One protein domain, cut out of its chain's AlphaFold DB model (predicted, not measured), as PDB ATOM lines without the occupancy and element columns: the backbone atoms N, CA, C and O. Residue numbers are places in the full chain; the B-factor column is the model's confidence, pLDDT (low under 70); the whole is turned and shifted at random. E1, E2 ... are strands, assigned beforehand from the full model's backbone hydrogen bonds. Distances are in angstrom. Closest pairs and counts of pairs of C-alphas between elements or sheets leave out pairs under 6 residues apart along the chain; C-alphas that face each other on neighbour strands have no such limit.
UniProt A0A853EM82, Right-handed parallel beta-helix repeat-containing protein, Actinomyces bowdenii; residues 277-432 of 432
ATOM      1  N   TRP A 277     134.166 137.113 162.687       97.81
ATOM      2  CA  TRP A 277     134.356 138.542 162.463       97.81
ATOM      3  C   TRP A 277     133.976 139.328 163.706       97.81
ATOM      4  O   TRP A 277     133.286 138.813 164.585       97.81
ATOM      5  N   VAL A 278     134.391 140.589 163.779       97.88
ATOM      6  CA  VAL A 278     133.913 141.497 164.824       97.88
ATOM      7  C   VAL A 278     132.743 142.319 164.303       97.88
ATOM      8  O   VAL A 278     131.671 142.294 164.907       97.88
ATOM      9  N   LEU A 279     132.929 142.979 163.160       98.69
ATOM     10  CA  LEU A 279     131.882 143.704 162.442       98.69
ATOM     11  C   LEU A 279     131.476 142.890 161.213       98.69
ATOM     12  O   LEU A 279     132.348 142.389 160.501       98.69
ATOM     13  N   TYR A 280     130.181 142.719 160.965       98.75
ATOM     14  CA  TYR A 280     129.744 141.832 159.889       98.75
ATOM     15  C   TYR A 280     128.460 142.288 159.188       98.75
ATOM     16  O   TYR A 280     127.422 142.478 159.824       98.75
ATOM     17  N   VAL A 281     128.525 142.390 157.859       98.62
ATOM     18  CA  VAL A 281     127.367 142.523 156.966       98.62
ATOM     19  C   VAL A 281     127.273 141.267 156.123       98.62
ATOM     20  O   VAL A 281     128.181 140.943 155.362       98.62
ATOM     21  N   GLY A 282     126.162 140.562 156.259       97.69
ATOM     22  CA  GLY A 282     125.841 139.408 155.445       97.69
ATOM     23  C   GLY A 282     124.829 139.718 154.344       97.69
ATOM     24  O   GLY A 282     124.454 140.873 154.124       97.69
ATOM     25  N   PRO A 283     124.328 138.660 153.696       98.06
ATOM     26  CA  PRO A 283     123.532 138.777 152.488       98.06
ATOM     27  C   PRO A 283     122.312 139.693 152.601       98.06
ATOM     28  O   PRO A 283     121.701 139.809 153.669       98.06
ATOM     29  N   ASP A 284     121.948 140.320 151.482       97.00
ATOM     30  CA  ASP A 284     120.752 141.160 151.311       97.00
ATOM     31  C   ASP A 284     120.623 142.329 152.324       97.00
ATOM     32  O   ASP A 284     119.538 142.861 152.535       97.00
ATOM     33  N   SER A 285     121.711 142.744 152.985       98.25
ATOM     34  CA  SER A 285     121.701 143.725 154.094       98.25
ATOM     35  C   SER A 285     122.283 145.090 153.697       98.25
ATOM     36  O   SER A 285     123.084 145.690 154.419       98.25
ATOM     37  N   SER A 286     121.885 145.565 152.515       98.62
ATOM     38  CA  SER A 286     122.317 146.824 151.887       98.62
ATOM     39  C   SER A 286     122.087 148.055 152.768       98.62
ATOM     40  O   SER A 286     121.216 148.053 153.636       98.62
ATOM     41  N   GLY A 287     122.850 149.124 152.540       98.69
ATOM     42  CA  GLY A 287     122.744 150.386 153.283       98.69
ATOM     43  C   GLY A 287     123.271 150.327 154.722       98.69
ATOM     44  O   GLY A 287     123.137 151.299 155.464       98.69
ATOM     45  N   SER A 288     123.842 149.196 155.146       98.62
ATOM     46  CA  SER A 288     124.392 149.054 156.496       98.62
ATOM     47  C   SER A 288     125.678 149.869 156.663       98.62
ATOM     48  O   SER A 288     126.565 149.835 155.807       98.62
ATOM     49  N   THR A 289     125.794 150.573 157.787       98.88
ATOM     50  CA  THR A 289     126.901 151.486 158.090       98.88
ATOM     51  C   THR A 289     127.583 151.118 159.404       98.88
ATOM     52  O   THR A 289     126.919 150.976 160.424       98.88
ATOM     53  N   PHE A 290     128.913 151.035 159.403       98.94
ATOM     54  CA  PHE A 290     129.763 150.978 160.592       98.94
ATOM     55  C   PHE A 290     130.635 152.232 160.644       98.94
ATOM     56  O   PHE A 290     131.525 152.396 159.809       98.94
ATOM     57  N   THR A 291     130.401 153.116 161.613       98.94
ATOM     58  CA  THR A 291     131.129 154.391 161.707       98.94
ATOM     59  C   THR A 291     131.583 154.735 163.120       98.94
ATOM     60  O   THR A 291     130.893 154.421 164.082       98.94
ATOM     61  N   GLY A 292     132.761 155.338 163.278       98.75
ATOM     62  CA  GLY A 292     133.247 155.804 164.589       98.75
ATOM     63  C   GLY A 292     133.515 154.704 165.629       98.75
ATOM     64  O   GLY A 292     133.846 154.997 166.776       98.75
ATOM     65  N   ASN A 293     133.404 153.422 165.269       98.94
ATOM     66  CA  ASN A 293     133.586 152.331 166.224       98.94
ATOM     67  C   ASN A 293     135.068 152.165 166.580       98.94
ATOM     68  O   ASN A 293     135.951 152.301 165.731       98.94
ATOM     69  N   THR A 294     135.345 151.783 167.825       98.75
ATOM     70  CA  THR A 294     136.678 151.358 168.264       98.75
ATOM     71  C   THR A 294     136.685 149.853 168.470       98.75
ATOM     72  O   THR A 294     135.987 149.339 169.337       98.75
ATOM     73  N   VAL A 295     137.502 149.137 167.705       98.19
ATOM     74  CA  VAL A 295     137.601 147.677 167.766       98.19
ATOM     75  C   VAL A 295     139.025 147.273 168.104       98.19
ATOM     76  O   VAL A 295     139.958 147.620 167.387       98.19
ATOM     77  N   THR A 296     139.195 146.504 169.175       96.62
ATOM     78  CA  THR A 296     140.473 145.901 169.570       96.62
ATOM     79  C   THR A 296     140.275 144.413 169.783       96.62
ATOM     80  O   THR A 296     139.419 144.027 170.577       96.62
ATOM     81  N   GLY A 297     141.032 143.566 169.083       94.50
ATOM     82  CA  GLY A 297     140.835 142.125 169.216       94.50
ATOM     83  C   GLY A 297     141.204 141.271 168.015       94.50
ATOM     84  O   GLY A 297     141.365 141.763 166.901       94.50
ATOM     85  N   SER A 298     141.289 139.962 168.249       93.69
ATOM     86  CA  SER A 298     141.511 138.955 167.208       93.69
ATOM     87  C   SER A 298     140.202 138.522 166.541       93.69
ATOM     88  O   SER A 298     139.136 138.551 167.151       93.69
ATOM     89  N   ALA A 299     140.301 138.051 165.300       94.94
ATOM     90  CA  ALA A 299     139.236 137.355 164.583       94.94
ATOM     91  C   ALA A 299     139.835 136.167 163.814       94.94
ATOM     92  O   ALA A 299     141.025 136.168 163.504       94.94
ATOM     93  N   THR A 300     139.030 135.149 163.512       95.38
ATOM     94  CA  THR A 300     139.492 133.947 162.790       95.38
ATOM     95  C   THR A 300     139.340 134.043 161.274       95.38
ATOM     96  O   THR A 300     140.001 133.282 160.570       95.38
ATOM     97  N   LYS A 301     138.511 134.963 160.755       95.44
ATOM     98  CA  LYS A 301     138.328 135.179 159.307       95.44
ATOM     99  C   LYS A 301     138.773 136.560 158.856       95.44
ATOM    100  O   LYS A 301     139.638 136.652 157.996       95.44
ATOM    101  N   ALA A 302     138.202 137.612 159.431       95.69
ATOM    102  CA  ALA A 302     138.621 138.997 159.229       95.69
ATOM    103  C   ALA A 302     138.075 139.860 160.368       95.69
ATOM    104  O   ALA A 302     137.097 139.474 161.001       95.69
ATOM    105  N   LEU A 303     138.644 141.037 160.632       96.00
ATOM    106  CA  LEU A 303     138.052 141.926 161.643       96.00
ATOM    107  C   LEU A 303     136.656 142.407 161.203       96.00
ATOM    108  O   LEU A 303     135.732 142.483 162.016       96.00
ATOM    109  N   ILE A 304     136.512 142.667 159.904       98.25
ATOM    110  CA  ILE A 304     135.292 143.120 159.243       98.25
ATOM    111  C   ILE A 304     134.981 142.181 158.076       98.25
ATOM    112  O   ILE A 304     135.848 141.948 157.234       98.25
ATOM    113  N   GLY A 305     133.764 141.644 158.017       98.38
ATOM    114  CA  GLY A 305     133.286 140.820 156.902       98.38
ATOM    115  C   GLY A 305     132.096 141.456 156.191       98.38
ATOM    116  O   GLY A 305     131.170 141.935 156.844       98.38
ATOM    117  N   ILE A 306     132.129 141.468 154.861       98.81
ATOM    118  CA  ILE A 306     131.061 141.972 153.995       98.81
ATOM    119  C   ILE A 306     130.803 140.910 152.925       98.81
ATOM    120  O   ILE A 306     131.670 140.668 152.086       98.81
ATOM    121  N   GLU A 307     129.643 140.259 152.952       98.38
ATOM    122  CA  GLU A 307     129.319 139.145 152.050       98.38
ATOM    123  C   GLU A 307     127.929 139.309 151.427       98.38
ATOM    124  O   GLU A 307     126.946 139.526 152.135       98.38
ATOM    125  N   SER A 308     127.832 139.185 150.099       98.25
ATOM    126  CA  SER A 308     126.574 139.399 149.365       98.25
ATOM    127  C   SER A 308     125.672 138.171 149.295       98.25
ATOM    128  O   SER A 308     124.455 138.303 149.394       98.25
ATOM    129  N   ILE A 309     126.247 136.978 149.127       98.38
ATOM    130  CA  ILE A 309     125.534 135.699 149.056       98.38
ATOM    131  C   ILE A 309     126.352 134.642 149.795       98.38
ATOM    132  O   ILE A 309     127.576 134.628 149.748       98.38
ATOM    133  N   TRP A 310     125.669 133.722 150.471       98.19
ATOM    134  CA  TRP A 310     126.293 132.553 151.073       98.19
ATOM    135  C   TRP A 310     126.099 131.330 150.181       98.19
ATOM    136  O   TRP A 310     125.149 130.567 150.369       98.19
ATOM    137  N   ASP A 311     127.015 131.124 149.235       98.12
ATOM    138  CA  ASP A 311     127.113 129.899 148.432       98.12
ATOM    139  C   ASP A 311     128.540 129.347 148.500       98.12
ATOM    140  O   ASP A 311     129.505 130.022 148.152       98.12
ATOM    141  N   GLY A 312     128.686 128.111 148.970       97.50
ATOM    142  CA  GLY A 312     129.989 127.496 149.189       97.50
ATOM    143  C   GLY A 312     130.700 127.031 147.922       97.50
ATOM    144  O   GLY A 312     131.912 126.844 147.958       97.50
ATOM    145  N   ARG A 313     129.991 126.879 146.795       97.12
ATOM    146  CA  ARG A 313     130.638 126.629 145.495       97.12
ATOM    147  C   ARG A 313     131.227 127.920 144.946       97.12
ATOM    148  O   ARG A 313     132.324 127.897 144.412       97.12
ATOM    149  N   SER A 314     130.500 129.027 145.093       97.81
ATOM    150  CA  SER A 314     130.962 130.351 144.667       97.81
ATOM    151  C   SER A 314     132.105 130.878 145.534       97.81
ATOM    152  O   SER A 314     133.066 131.433 145.001       97.81
ATOM    153  N   ALA A 315     132.042 130.627 146.846       97.06
ATOM    154  CA  ALA A 315     133.095 131.010 147.783       97.06
ATOM    155  C   ALA A 315     134.440 130.323 147.492       97.06
ATOM    156  O   ALA A 315     135.469 130.821 147.938       97.06
ATOM    157  N   ASP A 316     134.435 129.182 146.788       94.94
ATOM    158  CA  ASP A 316     135.618 128.473 146.270       94.94
ATOM    159  C   ASP A 316     136.779 128.351 147.276       94.94
ATOM    160  O   ASP A 316     137.944 128.621 146.992       94.94
ATOM    161  N   GLY A 317     136.451 127.999 148.522       95.00
ATOM    162  CA  GLY A 317     137.452 127.823 149.575       95.00
ATOM    163  C   GLY A 317     138.050 129.114 150.144       95.00
ATOM    164  O   GLY A 317     139.002 129.029 150.922       95.00
ATOM    165  N   SER A 318     137.513 130.295 149.810       95.81
ATOM    166  CA  SER A 318     137.944 131.592 150.351       95.81
ATOM    167  C   SER A 318     137.957 131.557 151.889       95.81
ATOM    168  O   SER A 318     136.889 131.496 152.511       95.81
ATOM    169  N   PRO A 319     139.134 131.599 152.553       94.31
ATOM    170  CA  PRO A 319     139.241 131.306 153.988       94.31
ATOM    171  C   PRO A 319     138.440 132.261 154.877       94.31
ATOM    172  O   PRO A 319     137.939 131.875 155.941       94.31
ATOM    173  N   ALA A 320     138.300 133.506 154.421       95.44
ATOM    174  CA  ALA A 320     137.610 134.563 155.138       95.44
ATOM    175  C   ALA A 320     136.087 134.582 154.902       95.44
ATOM    176  O   ALA A 320     135.406 135.340 155.584       95.44
ATOM    177  N   SER A 321     135.544 133.731 154.019       96.88
ATOM    178  CA  SER A 321     134.097 133.618 153.767       96.88
ATOM    179  C   SER A 321     133.363 132.813 154.841       96.88
ATOM    180  O   SER A 321     133.907 131.856 155.405       96.88
ATOM    181  N   TYR A 322     132.087 133.122 155.077       97.06
ATOM    182  CA  TYR A 322     131.172 132.281 155.849       97.06
ATOM    183  C   TYR A 322     131.080 130.847 155.325       97.06
ATOM    184  O   TYR A 322     131.086 129.905 156.118       97.06
ATOM    185  N   MET A 323     131.086 130.673 154.004       96.62
ATOM    186  CA  MET A 323     130.954 129.370 153.351       96.62
ATOM    187  C   MET A 323     132.308 128.778 152.927       96.62
ATOM    188  O   MET A 323     132.352 127.942 152.029       96.62
ATOM    189  N   ALA A 324     133.410 129.158 153.590       95.69
ATOM    190  CA  ALA A 324     134.775 128.718 153.257       95.69
ATOM    191  C   ALA A 324     134.939 127.189 153.136       95.69
ATOM    192  O   ALA A 324     135.727 126.711 152.331       95.69
ATOM    193  N   SER A 325     134.190 126.406 153.920       95.94
ATOM    194  CA  SER A 325     134.236 124.936 153.873       95.94
ATOM    195  C   SER A 325     133.396 124.323 152.739       95.94
ATOM    196  O   SER A 325     133.203 123.109 152.704       95.94
ATOM    197  N   GLY A 326     132.812 125.140 151.861       96.94
ATOM    198  CA  GLY A 326     131.941 124.722 150.759       96.94
ATOM    199  C   GLY A 326     130.516 124.333 151.169       96.94
ATOM    200  O   GLY A 326     129.604 124.344 150.344       96.94
ATOM    201  N   SER A 327     130.284 124.013 152.442       96.75
ATOM    202  CA  SER A 327     128.956 123.723 152.985       96.75
ATOM    203  C   SER A 327     128.889 123.976 154.489       96.75
ATOM    204  O   SER A 327     129.918 124.035 155.168       96.75
ATOM    205  N   ILE A 328     127.670 124.100 155.012       95.62
ATOM    206  CA  ILE A 328     127.392 124.191 156.451       95.62
ATOM    207  C   ILE A 328     126.256 123.238 156.850       95.62
ATOM    208  O   ILE A 328     125.471 122.837 155.990       95.62
ATOM    209  N   PRO A 329     126.111 122.894 158.141       95.81
ATOM    210  CA  PRO A 329     124.943 122.163 158.624       95.81
ATOM    211  C   PRO A 329     123.668 123.018 158.559       95.81
ATOM    212  O   PRO A 329     123.626 124.128 159.096       95.81
ATOM    213  N   SER A 330     122.612 122.468 157.965       95.00
ATOM    214  CA  SER A 330     121.264 123.029 157.942       95.00
ATOM    215  C   SER A 330     120.725 123.218 159.365       95.00
ATOM    216  O   SER A 330     120.856 122.316 160.200       95.00
ATOM    217  N   PRO A 331     120.054 124.345 159.671       91.88
ATOM    218  CA  PRO A 331     119.403 124.531 160.962       91.88
ATOM    219  C   PRO A 331     118.150 123.657 161.148       91.88
ATOM    220  O   PRO A 331     117.644 123.589 162.268       91.88
ATOM    221  N   VAL A 332     117.649 123.006 160.091       92.81
ATOM    222  CA  VAL A 332     116.451 122.149 160.131       92.81
ATOM    223  C   VAL A 332     116.784 120.768 160.703       92.81
ATOM    224  O   VAL A 332     116.134 120.301 161.642       92.81
ATOM    225  N   ASP A 333     117.814 120.123 160.156       93.44
ATOM    226  CA  ASP A 333     118.137 118.716 160.416       93.44
ATOM    227  C   ASP A 333     119.646 118.413 160.494       93.44
ATOM    228  O   ASP A 333     120.028 117.282 160.790       93.44
ATOM    229  N   GLY A 334     120.511 119.408 160.278       94.81
ATOM    230  CA  GLY A 334     121.966 119.246 160.284       94.81
ATOM    231  C   GLY A 334     122.562 118.706 158.980       94.81
ATOM    232  O   GLY A 334     123.780 118.540 158.915       94.81
ATOM    233  N   SER A 335     121.753 118.460 157.946       96.19
ATOM    234  CA  SER A 335     122.244 118.067 156.619       96.19
ATOM    235  C   SER A 335     123.151 119.145 156.010       96.19
ATOM    236  O   SER A 335     122.999 120.332 156.291       96.19
ATOM    237  N   ALA A 336     124.127 118.749 155.192       96.94
ATOM    238  CA  ALA A 336     125.031 119.708 154.562       96.94
ATOM    239  C   ALA A 336     124.304 120.510 153.470       96.94
ATOM    240  O   ALA A 336     123.756 119.931 152.532       96.94
ATOM    241  N   VAL A 337     124.349 121.840 153.564       96.88
ATOM    242  CA  VAL A 337     123.811 122.765 152.557       96.88
ATOM    243  C   VAL A 337     124.925 123.611 151.955       96.88
ATOM    244  O   VAL A 337     125.802 124.107 152.663       96.88
ATOM    245  N   VAL A 338     124.887 123.771 150.632       96.12
ATOM    246  CA  VAL A 338     125.867 124.567 149.867       96.12
ATOM    247  C   VAL A 338     125.407 126.003 149.631       96.12
ATOM    248  O   VAL A 338     126.204 126.823 149.200       96.12
ATOM    249  N   TYR A 339     124.146 126.317 149.927       97.31
ATOM    250  CA  TYR A 339     123.569 127.654 149.832       97.31
ATOM    251  C   TYR A 339     122.800 127.959 151.120       97.31
ATOM    252  O   TYR A 339     122.026 127.122 151.587       97.31
ATOM    253  N   ASN A 340     123.027 129.139 151.701       96.69
ATOM    254  CA  ASN A 340     122.467 129.529 152.999       96.69
ATOM    255  C   ASN A 340     121.715 130.873 152.982       96.69
ATOM    256  O   ASN A 340     121.286 131.360 154.029       96.69
ATOM    257  N   GLY A 341     121.542 131.486 151.814       96.12
ATOM    258  CA  GLY A 341     120.817 132.747 151.655       96.12
ATOM    259  C   GLY A 341     121.611 133.797 150.886       96.12
ATOM    260  O   GLY A 341     122.773 133.587 150.538       96.12
ATOM    261  N   GLY A 342     120.962 134.930 150.624       96.00
ATOM    262  CA  GLY A 342     121.432 135.926 149.668       96.00
ATOM    263  C   GLY A 342     120.771 135.746 148.322       96.00
ATOM    264  O   GLY A 342     120.862 134.673 147.723       96.00
ATOM    265  N   ARG A 343     120.075 136.774 147.855       93.62
ATOM    266  CA  ARG A 343     119.273 136.713 146.628       93.62
ATOM    267  C   ARG A 343     119.722 137.671 145.553       93.62
ATOM    268  O   ARG A 343     119.252 137.569 144.422       93.62
ATOM    269  N   GLY A 344     120.625 138.580 145.871       93.38
ATOM    270  CA  GLY A 344     121.114 139.521 144.889       93.38
ATOM    271  C   GLY A 344     122.216 140.400 145.428       93.38
ATOM    272  O   GLY A 344     122.975 140.018 146.319       93.38
ATOM    273  N   ALA A 345     122.320 141.568 144.809       96.50
ATOM    274  CA  ALA A 345     123.364 142.524 145.099       96.50
ATOM    275  C   ALA A 345     123.284 143.058 146.535       96.50
ATOM    276  O   ALA A 345     122.205 143.220 147.109       96.50
ATOM    277  N   LEU A 346     124.454 143.392 147.068       97.81
ATOM    278  CA  LEU A 346     124.616 144.116 148.318       97.81
ATOM    279  C   LEU A 346     125.137 145.516 147.977       97.81
ATOM    280  O   LEU A 346     126.214 145.658 147.407       97.81
ATOM    281  N   ASP A 347     124.371 146.552 148.294       98.50
ATOM    282  CA  ASP A 347     124.659 147.925 147.865       98.50
ATOM    283  C   ASP A 347     124.836 148.863 149.063       98.50
ATOM    284  O   ASP A 347     124.239 148.654 150.120       98.50
ATOM    285  N   GLN A 348     125.640 149.914 148.893       98.44
ATOM    286  CA  GLN A 348     125.788 151.018 149.856       98.44
ATOM    287  C   GLN A 348     126.216 150.579 151.266       98.44
ATOM    288  O   GLN A 348     125.779 151.140 152.270       98.44
ATOM    289  N   VAL A 349     127.091 149.576 151.363       98.81
ATOM    290  CA  VAL A 349     127.722 149.239 152.645       98.81
ATOM    291  C   VAL A 349     128.848 150.228 152.928       98.81
ATOM    292  O   VAL A 349     129.748 150.411 152.105       98.81
ATOM    293  N   THR A 350     128.807 150.849 154.106       98.88
ATOM    294  CA  THR A 350     129.775 151.868 154.528       98.88
ATOM    295  C   THR A 350     130.494 151.434 155.804       98.88
ATOM    296  O   THR A 350     129.865 151.052 156.782       98.88
ATOM    297  N   VAL A 351     131.821 151.506 155.816       98.81
ATOM    298  CA  VAL A 351     132.687 151.222 156.964       98.81
ATOM    299  C   VAL A 351     133.733 152.327 157.041       98.81
ATOM    300  O   VAL A 351     134.767 152.246 156.383       98.81
ATOM    301  N   THR A 352     133.471 153.386 157.799       98.69
ATOM    302  CA  THR A 352     134.299 154.603 157.756       98.69
ATOM    303  C   THR A 352     134.608 155.163 159.136       98.69
ATOM    304  O   THR A 352     133.852 154.983 160.080       98.69
ATOM    305  N   GLY A 353     135.747 155.841 159.285       98.19
ATOM    306  CA  GLY A 353     136.084 156.540 160.531       98.19
ATOM    307  C   GLY A 353     136.227 155.641 161.767       98.19
ATOM    308  O   GLY A 353     136.158 156.141 162.885       98.19
ATOM    309  N   ASN A 354     136.404 154.327 161.599       98.69
ATOM    310  CA  ASN A 354     136.596 153.401 162.713       98.69
ATOM    311  C   ASN A 354     138.075 153.352 163.130       98.69
ATOM    312  O   ASN A 354     138.973 153.493 162.295       98.69
ATOM    313  N   VAL A 355     138.336 153.075 164.408       98.06
ATOM    314  CA  VAL A 355     139.676 152.793 164.941       98.06
ATOM    315  C   VAL A 355     139.817 151.291 165.155       98.06
ATOM    316  O   VAL A 355     139.145 150.704 166.002       98.06
ATOM    317  N   LEU A 356     140.706 150.660 164.395       96.69
ATOM    318  CA  LEU A 356     140.843 149.212 164.296       96.69
ATOM    319  C   LEU A 356     142.223 148.775 164.798       96.69
ATOM    320  O   LEU A 356     143.255 149.140 164.236       96.69
ATOM    321  N   ARG A 357     142.237 147.964 165.852       94.88
ATOM    322  CA  ARG A 357     143.424 147.341 166.452       94.88
ATOM    323  C   ARG A 357     143.300 145.820 166.316       94.88
ATOM    324  O   ARG A 357     142.902 145.156 167.280       94.88
ATOM    325  N   PRO A 358     143.524 145.265 165.112       91.75
ATOM    326  CA  PRO A 358     143.433 143.827 164.903       91.75
ATOM    327  C   PRO A 358     144.457 143.092 165.777       91.75
ATOM    328  O   PRO A 358     145.567 143.570 165.999       91.75
ATOM    329  N   GLY A 359     144.046 141.934 166.285       84.81
ATOM    330  CA  GLY A 359     144.876 141.019 167.058       84.81
ATOM    331  C   GLY A 359     145.812 140.191 166.173       84.81
ATOM    332  O   GLY A 359     146.413 140.707 165.237       84.81
ATOM    333  N   ALA A 360     145.969 138.902 166.494       66.94
ATOM    334  CA  ALA A 360     147.008 138.029 165.936       66.94
ATOM    335  C   ALA A 360     147.194 138.119 164.401       66.94
ATOM    336  O   ALA A 360     146.235 138.185 163.630       66.94
ATOM    337  N   ALA A 361     148.455 138.050 163.961       64.06
ATOM    338  CA  ALA A 361     148.843 138.105 162.555       64.06
ATOM    339  C   ALA A 361     148.269 136.922 161.751       64.06
ATOM    340  O   ALA A 361     148.444 135.769 162.138       64.06
ATOM    341  N   GLY A 362     147.646 137.183 160.595       78.56
ATOM    342  CA  GLY A 362     147.239 136.114 159.668       78.56
ATOM    343  C   GLY A 362     145.947 136.353 158.896       78.56
ATOM    344  O   GLY A 362     145.804 135.807 157.807       78.56
ATOM    345  N   VAL A 363     145.045 137.183 159.422       88.88
ATOM    346  CA  VAL A 363     143.744 137.487 158.806       88.88
ATOM    347  C   VAL A 363     143.696 138.922 158.276       88.88
ATOM    348  O   VAL A 363     144.403 139.782 158.809       88.88
ATOM    349  N   PRO A 364     142.895 139.207 157.234       93.44
ATOM    350  CA  PRO A 364     142.707 140.569 156.764       93.44
ATOM    351  C   PRO A 364     141.923 141.431 157.763       93.44
ATOM    352  O   PRO A 364     141.102 140.932 158.537       93.44
ATOM    353  N   VAL A 365     142.137 142.748 157.717       95.44
ATOM    354  CA  VAL A 365     141.295 143.693 158.475       95.44
ATOM    355  C   VAL A 365     139.885 143.702 157.893       95.44
ATOM    356  O   VAL A 365     138.917 143.555 158.635       95.44
ATOM    357  N   VAL A 366     139.766 143.799 156.569       97.44
ATOM    358  CA  VAL A 366     138.491 143.791 155.847       97.44
ATOM    359  C   VAL A 366     138.456 142.640 154.844       97.44
ATOM    360  O   VAL A 366     139.364 142.484 154.030       97.44
ATOM    361  N   TYR A 367     137.388 141.851 154.867       97.81
ATOM    362  CA  TYR A 367     137.053 140.890 153.822       97.81
ATOM    363  C   TYR A 367     135.783 141.316 153.087       97.81
ATOM    364  O   TYR A 367     134.787 141.664 153.724       97.81
ATOM    365  N   VAL A 368     135.818 141.255 151.756       98.69
ATOM    366  CA  VAL A 368     134.682 141.560 150.878       98.69
ATOM    367  C   VAL A 368     134.468 140.396 149.908       98.69
ATOM    368  O   VAL A 368     135.273 140.196 149.000       98.69
ATOM    369  N   GLY A 369     133.399 139.627 150.102       98.50
ATOM    370  CA  GLY A 369     133.029 138.479 149.271       98.50
ATOM    371  C   GLY A 369     131.776 138.757 148.445       98.50
ATOM    372  O   GLY A 369     130.667 138.761 148.980       98.50
ATOM    373  N   ALA A 370     131.948 138.982 147.143       98.62
ATOM    374  CA  ALA A 370     130.844 139.069 146.194       98.62
ATOM    375  C   ALA A 370     130.637 137.703 145.537       98.62
ATOM    376  O   ALA A 370     131.494 137.237 144.790       98.62
ATOM    377  N   GLU A 371     129.504 137.064 145.806       98.44
ATOM    378  CA  GLU A 371     129.243 135.688 145.385       98.44
ATOM    379  C   GLU A 371     128.080 135.590 144.395       98.44
ATOM    380  O   GLU A 371     127.257 136.496 144.258       98.44
ATOM    381  N   VAL A 372     127.994 134.457 143.704       98.50
ATOM    382  CA  VAL A 372     126.861 134.077 142.858       98.50
ATOM    383  C   VAL A 372     126.248 132.770 143.362       98.50
ATOM    384  O   VAL A 372     126.889 131.997 144.069       98.50
ATOM    385  N   SER A 373     125.002 132.477 143.008       98.12
ATOM    386  CA  SER A 373     124.388 131.197 143.364       98.12
ATOM    387  C   SER A 373     123.356 130.742 142.346       98.12
ATOM    388  O   SER A 373     122.636 131.541 141.748       98.12
ATOM    389  N   ALA A 374     123.243 129.421 142.211       96.69
ATOM    390  CA  ALA A 374     122.140 128.786 141.503       96.69
ATOM    391  C   ALA A 374     120.875 128.619 142.379       96.69
ATOM    392  O   ALA A 374     119.893 128.014 141.945       96.69
ATOM    393  N   GLY A 375     120.897 129.129 143.616       94.94
ATOM    394  CA  GLY A 375     119.834 128.958 144.604       94.94
ATOM    395  C   GLY A 375     119.791 127.544 145.203       94.94
ATOM    396  O   GLY A 375     120.621 126.689 144.867       94.94
ATOM    397  N   PRO A 376     118.816 127.270 146.087       92.12
ATOM    398  CA  PRO A 376     118.715 125.994 146.797       92.12
ATOM    399  C   PRO A 376     118.369 124.809 145.880       92.12
ATOM    400  O   PRO A 376     118.773 123.686 146.164       92.12
ATOM    401  N   ASP A 377     117.654 125.044 144.776       90.62
ATOM    402  CA  ASP A 377     117.227 124.012 143.819       90.62
ATOM    403  C   ASP A 377     118.075 123.964 142.536       90.62
ATOM    404  O   ASP A 377     117.823 123.139 141.654       90.62
ATOM    405  N   GLY A 378     119.080 124.839 142.428       92.31
ATOM    406  CA  GLY A 378     119.977 124.921 141.279       92.31
ATOM    407  C   GLY A 378     119.357 125.529 140.017       92.31
ATOM    408  O   GLY A 378     119.947 125.395 138.946       92.31
ATOM    409  N   LYS A 379     118.174 126.154 140.104       93.38
ATOM    410  CA  LYS A 379     117.429 126.668 138.938       93.38
ATOM    411  C   LYS A 379     117.447 128.187 138.805       93.38
ATOM    412  O   LYS A 379     116.780 128.730 137.927       93.38
ATOM    413  N   GLN A 380     118.165 128.876 139.680       95.31
ATOM    414  CA  GLN A 380     118.191 130.333 139.739       95.31
ATOM    415  C   GLN A 380     119.512 130.874 139.196       95.31
ATOM    416  O   GLN A 380     120.483 130.139 139.048       95.31
ATOM    417  N   ALA A 381     119.547 132.171 138.906       96.50
ATOM    418  CA  ALA A 381     120.771 132.888 138.577       96.50
ATOM    419  C   ALA A 381     120.868 134.112 139.491       96.50
ATOM    420  O   ALA A 381     120.418 135.203 139.148       96.50
ATOM    421  N   LEU A 382     121.383 133.896 140.701       97.94
ATOM    422  CA  LEU A 382     121.540 134.929 141.717       97.94
ATOM    423  C   LEU A 382     122.947 135.507 141.592       97.94
ATOM    424  O   LEU A 382     123.927 134.788 141.779       97.94
ATOM    425  N   VAL A 383     123.052 136.794 141.267       98.25
ATOM    426  CA  VAL A 383     124.338 137.493 141.151       98.25
ATOM    427  C   VAL A 383     124.433 138.529 142.261       98.25
ATOM    428  O   VAL A 383     123.743 139.547 142.240       98.25
ATOM    429  N   GLY A 384     125.286 138.253 143.243       98.31
ATOM    430  CA  GLY A 384     125.516 139.094 144.407       98.31
ATOM    431  C   GLY A 384     126.681 140.046 144.205       98.31
ATOM    432  O   GLY A 384     127.665 139.983 144.939       98.31
ATOM    433  N   SER A 385     126.602 140.934 143.217       98.69
ATOM    434  CA  SER A 385     127.586 142.016 143.129       98.69
ATOM    435  C   SER A 385     127.514 142.919 144.362       98.69
ATOM    436  O   SER A 385     126.432 143.180 144.886       98.69
ATOM    437  N   ILE A 386     128.667 143.405 144.814       98.81
ATOM    438  CA  ILE A 386     128.766 144.421 145.858       98.81
ATOM    439  C   ILE A 386     129.007 145.764 145.180       98.81
ATOM    440  O   ILE A 386     130.001 145.924 144.469       98.81
ATOM    441  N   THR A 387     128.108 146.721 145.380       98.62
ATOM    442  CA  THR A 387     128.170 148.036 144.729       98.62
ATOM    443  C   THR A 387     128.136 149.175 145.732       98.62
ATOM    444  O   THR A 387     127.689 149.019 146.868       98.62
ATOM    445  N   SER A 388     128.645 150.335 145.313       98.31
ATOM    446  CA  SER A 388     128.688 151.549 146.140       98.31
ATOM    447  C   SER A 388     129.347 151.313 147.508       98.31
ATOM    448  O   SER A 388     128.960 151.919 148.505       98.31
ATOM    449  N   LEU A 389     130.323 150.402 147.558       98.81
ATOM    450  CA  LEU A 389     131.072 150.098 148.769       98.81
ATOM    451  C   LEU A 389     131.894 151.320 149.182       98.81
ATOM    452  O   LEU A 389     132.511 151.974 148.339       98.81
ATOM    453  N   ASN A 390     131.961 151.598 150.477       98.69
ATOM    454  CA  ASN A 390     132.899 152.574 151.008       98.69
ATOM    455  C   ASN A 390     133.508 152.060 152.305       98.69
ATOM    456  O   ASN A 390     132.862 152.118 153.345       98.69
ATOM    457  N   VAL A 391     134.754 151.596 152.260       97.94
ATOM    458  CA  VAL A 391     135.489 151.188 153.467       97.94
ATOM    459  C   VAL A 391     136.587 152.182 153.856       97.94
ATOM    460  O   VAL A 391     137.542 151.796 154.506       97.94
ATOM    461  N   SER A 392     136.530 153.439 153.421       97.38
ATOM    462  CA  SER A 392     137.638 154.398 153.557       97.38
ATOM    463  C   SER A 392     137.748 155.075 154.932       97.38
ATOM    464  O   SER A 392     136.857 155.012 155.775       97.38
ATOM    465  N   GLY A 393     138.857 155.787 155.162       96.38
ATOM    466  CA  GLY A 393     138.992 156.702 156.302       96.38
ATOM    467  C   GLY A 393     139.073 156.040 157.681       96.38
ATOM    468  O   GLY A 393     138.938 156.730 158.687       96.38
ATOM    469  N   ASN A 394     139.294 154.727 157.757       97.69
ATOM    470  CA  ASN A 394     139.553 154.036 159.018       97.69
ATOM    471  C   ASN A 394     141.012 154.235 159.461       97.69
ATOM    472  O   ASN A 394     141.920 154.445 158.650       97.69
ATOM    473  N   GLN A 395     141.254 154.156 160.764       96.19
ATOM    474  CA  GLN A 395     142.589 154.153 161.352       96.19
ATOM    475  C   GLN A 395     142.927 152.736 161.802       96.19
ATOM    476  O   GLN A 395     142.312 152.214 162.729       96.19
ATOM    477  N   VAL A 396     143.922 152.122 161.172       94.56
ATOM    478  CA  VAL A 396     144.389 150.778 161.511       94.56
ATOM    479  C   VAL A 396     145.710 150.878 162.264       94.56
ATOM    480  O   VAL A 396     146.665 151.475 161.771       94.56
ATOM    481  N   ILE A 397     145.783 150.299 163.460       92.19
ATOM    482  CA  ILE A 397     146.964 150.369 164.330       92.19
ATOM    483  C   ILE A 397     147.493 148.951 164.561       92.19
ATOM    484  O   ILE A 397     146.741 148.073 164.979       92.19
ATOM    485  N   GLY A 398     148.787 148.738 164.310       83.44
ATOM    486  CA  GLY A 398     149.470 147.465 164.587       83.44
ATOM    487  C   GLY A 398     149.273 146.356 163.542       83.44
ATOM    488  O   GLY A 398     149.737 145.240 163.757       83.44
ATOM    489  N   ALA A 399     148.617 146.639 162.412       72.25
ATOM    490  CA  ALA A 399     148.440 145.680 161.318       72.25
ATOM    491  C   ALA A 399     149.556 145.763 160.265       72.25
ATOM    492  O   ALA A 399     150.117 146.830 160.020       72.25
ATOM    493  N   ASP A 400     149.809 144.647 159.573       68.50
ATOM    494  CA  ASP A 400     150.610 144.631 158.343       68.50
ATOM    495  C   ASP A 400     149.803 145.216 157.170       68.50
ATOM    496  O   ASP A 400     148.689 144.771 156.874       68.50
ATOM    497  N   ALA A 401     150.392 146.188 156.470       61.56
ATOM    498  CA  ALA A 401     149.808 146.841 155.304       61.56
ATOM    499  C   ALA A 401     149.407 145.871 154.188       61.56
ATOM    500  O   ALA A 401     148.417 146.113 153.497       61.56
ATOM    501  N   ALA A 402     150.117 144.750 154.038       59.84
ATOM    502  CA  ALA A 402     149.826 143.750 153.012       59.84
ATOM    503  C   ALA A 402     148.476 143.031 153.207       59.84
ATOM    504  O   ALA A 402     148.062 142.265 152.337       59.84
ATOM    505  N   ARG A 403     147.789 143.236 154.342       75.69
ATOM    506  CA  ARG A 403     146.558 142.516 154.712       75.69
ATOM    507  C   ARG A 403     145.428 143.434 155.171       75.69
ATOM    508  O   ARG A 403     144.561 143.022 155.935       75.69
ATOM    509  N   LEU A 404     145.400 144.679 154.700       89.75
ATOM    510  CA  LEU A 404     144.285 145.574 155.015       89.75
ATOM    511  C   LEU A 404     142.956 145.076 154.449       89.75
ATOM    512  O   LEU A 404     141.958 145.047 155.164       89.75
ATOM    513  N   ILE A 405     142.940 144.665 153.184       94.00
ATOM    514  CA  ILE A 405     141.722 144.208 152.526       94.00
ATOM    515  C   ILE A 405     141.980 142.966 151.684       94.00
ATOM    516  O   ILE A 405     143.016 142.829 151.037       94.00
ATOM    517  N   THR A 406     141.031 142.042 151.705       95.38
ATOM    518  CA  THR A 406     140.968 140.895 150.802       95.38
ATOM    519  C   THR A 406     139.600 140.874 150.146       95.38
ATOM    520  O   THR A 406     138.577 140.975 150.820       95.38
ATOM    521  N   THR A 407     139.590 140.740 148.827       97.12
ATOM    522  CA  THR A 407     138.369 140.674 148.027       97.12
ATOM    523  C   THR A 407     138.259 139.316 147.355       97.12
ATOM    524  O   THR A 407     139.265 138.785 146.886       97.12
ATOM    525  N   HIS A 408     137.042 138.801 147.234       98.12
ATOM    526  CA  HIS A 408     136.733 137.608 146.454       98.12
ATOM    527  C   HIS A 408     135.521 137.866 145.562       98.12
ATOM    528  O   HIS A 408     134.536 138.458 146.005       98.12
ATOM    529  N   THR A 409     135.604 137.429 144.308       98.31
ATOM    530  CA  THR A 409     134.505 137.493 143.339       98.31
ATOM    531  C   THR A 409     134.232 136.097 142.810       98.31
ATOM    532  O   THR A 409     135.032 135.554 142.045       98.31
ATOM    533  N   GLY A 410     133.103 135.526 143.205       97.88
ATOM    534  CA  GLY A 410     132.691 134.205 142.774       97.88
ATOM    535  C   GLY A 410     132.144 134.174 141.348       97.88
ATOM    536  O   GLY A 410     131.623 135.163 140.816       97.88
ATOM    537  N   SER A 411     132.260 133.005 140.720       97.81
ATOM    538  CA  SER A 411     131.736 132.726 139.384       97.81
ATOM    539  C   SER A 411     131.221 131.294 139.306       97.81
ATOM    540  O   SER A 411     131.875 130.371 139.787       97.81
ATOM    541  N   LEU A 412     130.061 131.099 138.680       97.81
ATOM    542  CA  LEU A 412     129.484 129.777 138.443       97.81
ATOM    543  C   LEU A 412     129.021 129.640 136.984       97.81
ATOM    544  O   LEU A 412     128.358 130.544 136.457       97.81
ATOM    545  N   PRO A 413     129.294 128.493 136.328       95.62
ATOM    546  CA  PRO A 413     128.757 128.198 135.005       95.62
ATOM    547  C   PRO A 413     127.229 128.319 134.970       95.62
ATOM    548  O   PRO A 413     126.538 127.794 135.839       95.62
ATOM    549  N   GLY A 414     126.699 129.009 133.958       94.50
ATOM    550  CA  GLY A 414     125.255 129.213 133.788       94.50
ATOM    551  C   GLY A 414     124.629 130.284 134.693       94.50
ATOM    552  O   GLY A 414     123.483 130.650 134.451       94.50
ATOM    553  N   VAL A 415     125.369 130.822 135.670       97.19
ATOM    554  CA  VAL A 415     124.919 131.937 136.525       97.19
ATOM    555  C   VAL A 415     125.628 133.238 136.146       97.19
ATOM    556  O   VAL A 415     124.974 134.257 135.944       97.19
ATOM    557  N   GLY A 416     126.956 133.204 136.005       97.31
ATOM    558  CA  GLY A 416     127.780 134.378 135.715       97.31
ATOM    559  C   GLY A 416     128.815 134.649 136.803       97.31
ATOM    560  O   GLY A 416     129.169 133.753 137.567       97.31
ATOM    561  N   THR A 417     129.304 135.888 136.854       98.06
ATOM    562  CA  THR A 417     130.366 136.338 137.766       98.06
ATOM    563  C   THR A 417     129.897 137.572 138.522       98.06
ATOM    564  O   THR A 417     129.344 138.490 137.911       98.06
ATOM    565  N   ALA A 418     130.123 137.605 139.833       98.44
ATOM    566  CA  ALA A 418     129.848 138.779 140.653       98.44
ATOM    567  C   ALA A 418     130.976 139.815 140.540       98.44
ATOM    568  O   ALA A 418     132.094 139.521 140.121       98.44
ATOM    569  N   THR A 419     130.687 141.052 140.927       98.56
ATOM    570  CA  THR A 419     131.647 142.162 140.886       98.56
ATOM    571  C   THR A 419     131.658 142.927 142.200       98.56
ATOM    572  O   THR A 419     130.670 142.921 142.930       98.56
ATOM    573  N   ILE A 420     132.771 143.599 142.494       98.75
ATOM    574  CA  ILE A 420     132.903 144.521 143.628       98.75
ATOM    575  C   ILE A 420     133.231 145.904 143.066       98.75
ATOM    576  O   ILE A 420     134.206 146.051 142.327       98.75
ATOM    577  N   THR A 421     132.430 146.915 143.400       98.44
ATOM    578  CA  THR A 421     132.664 148.313 143.016       98.44
ATOM    579  C   THR A 421     132.504 149.253 144.209       98.44
ATOM    580  O   THR A 421     131.605 149.100 145.037       98.44
ATOM    581  N   GLY A 422     133.392 150.245 144.292       97.69
ATOM    582  CA  GLY A 422     133.422 151.224 145.377       97.69
ATOM    583  C   GLY A 422     134.837 151.515 145.874       97.69
ATOM    584  O   GLY A 422     135.825 151.103 145.262       97.69
ATOM    585  N   ASP A 423     134.926 152.238 146.986       97.19
ATOM    586  CA  ASP A 423     136.178 152.586 147.648       97.19
ATOM    587  C   ASP A 423     136.620 151.467 148.599       97.19
ATOM    588  O   ASP A 423     135.939 151.146 149.576       97.19
ATOM    589  N   THR A 424     137.785 150.889 148.299       95.12
ATOM    590  CA  THR A 424     138.427 149.781 149.025       95.12
ATOM    591  C   THR A 424     139.709 150.197 149.753       95.12
ATOM    592  O   THR A 424     140.475 149.346 150.198       95.12
ATOM    593  N   SER A 425     139.958 151.501 149.907       93.19
ATOM    594  CA  SER A 425     141.221 152.036 150.436       93.19
ATOM    595  C   SER A 425     141.491 151.733 151.916       93.19
ATOM    596  O   SER A 425     142.637 151.839 152.344       93.19
ATOM    597  N   VAL A 426     140.475 151.324 152.691       93.12
ATOM    598  CA  VAL A 426     140.494 151.086 154.151       93.12
ATOM    599  C   VAL A 426     140.810 152.345 154.967       93.12
ATOM    600  O   VAL A 426     139.986 152.793 155.759       93.12
ATOM    601  N   GLY A 427     141.980 152.950 154.768       89.69
ATOM    602  CA  GLY A 427     142.406 154.188 155.408       89.69
ATOM    603  C   GLY A 427     143.879 154.170 155.814       89.69
ATOM    604  O   GLY A 427     144.728 153.615 155.120       89.69
ATOM    605  N   SER A 428     144.197 154.835 156.922       88.25
ATOM    606  CA  SER A 428     145.580 155.021 157.378       88.25
ATOM    607  C   SER A 428     146.083 153.844 158.211       88.25
ATOM    608  O   SER A 428     145.318 153.225 158.950       88.25
ATOM    609  N   ILE A 429     147.388 153.575 158.127       87.25
ATOM    610  CA  ILE A 429     148.071 152.567 158.941       87.25
ATOM    611  C   ILE A 429     149.070 153.264 159.849       87.25
ATOM    612  O   ILE A 429     149.883 154.067 159.388       87.25
ATOM    613  N   GLN A 430     149.040 152.924 161.129       84.56
ATOM    614  CA  GLN A 430     150.062 153.307 162.089       84.56
ATOM    615  C   GLN A 430     150.783 152.050 162.569       84.56
ATOM    616  O   GLN A 430     150.147 151.099 163.032       84.56
ATOM    617  N   ALA A 431     152.112 152.048 162.436       72.50
ATOM    618  CA  ALA A 431     152.943 151.026 163.057       72.50
ATOM    619  C   ALA A 431     152.702 151.066 164.574       72.50
ATOM    620  O   ALA A 431     152.724 152.147 165.168       72.50
ATOM    621  N   GLY A 432     152.372 149.902 165.138       60.59
ATOM    622  CA  GLY A 432     152.098 149.724 166.566       60.59
ATOM    623  C   GLY A 432     153.358 149.648 167.408       60.59
ATOM    624  O   GLY A 432     154.426 149.318 166.842       60.59
TER     625      GLY A 432
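This is residues 277 to 432 of the 432 residues of the protein "Right-handed parallel beta-helix repeat-containing protein" of Actinomyces bowdenii (UniProt A0A853EM82). With little regular structure, the chain winds in stacked turns, a solenoid walled by parallel sheets: E1 E4 E8 E11 along one side, E2 E6 and E9 E12 along the other, E3 E7 E10 E13 across one end. The printed part has 156 residues, 51 of them in thirteen named strands, E1 to E13: all strand. It is compact, radius of gyration of the C-alphas 15.5 A, and spans 49 by 30 by 24 A.

E1 is residues 279 to 281, from C-alpha (131.882, 143.704, 162.442); E4 304 to 307; E8 366 to 370, 13.2 A; E11 405 to 409, 13.5 A. E2 is 289 to 291, E6 350 to 352, E9 386 to 390, E12 420 to 423. E3 is 294 to 297, E7 355 to 358, E10 394 to 397, E13 427 to 430, ending at (150.062, 153.307, 162.089). E5, 339 to 341, pairs with no named strand.

Parallel E4 and E8 have N 369 and O 306 2.8 A apart, within hydrogen-bond range. The closest C-alphas of E6 and E9, Thr 350 and Asn 390, are 4.8 A apart. E6 runs on into E7 at 93 degrees.

The farthest C-alphas, Lys 379 and Gly 432, are 50.0 A apart. The printed part has no cut. Links E4 to E5 and E8 to E9 are long. Residues 360 to 361, 400 to 402 and 432 have pLDDT under 70.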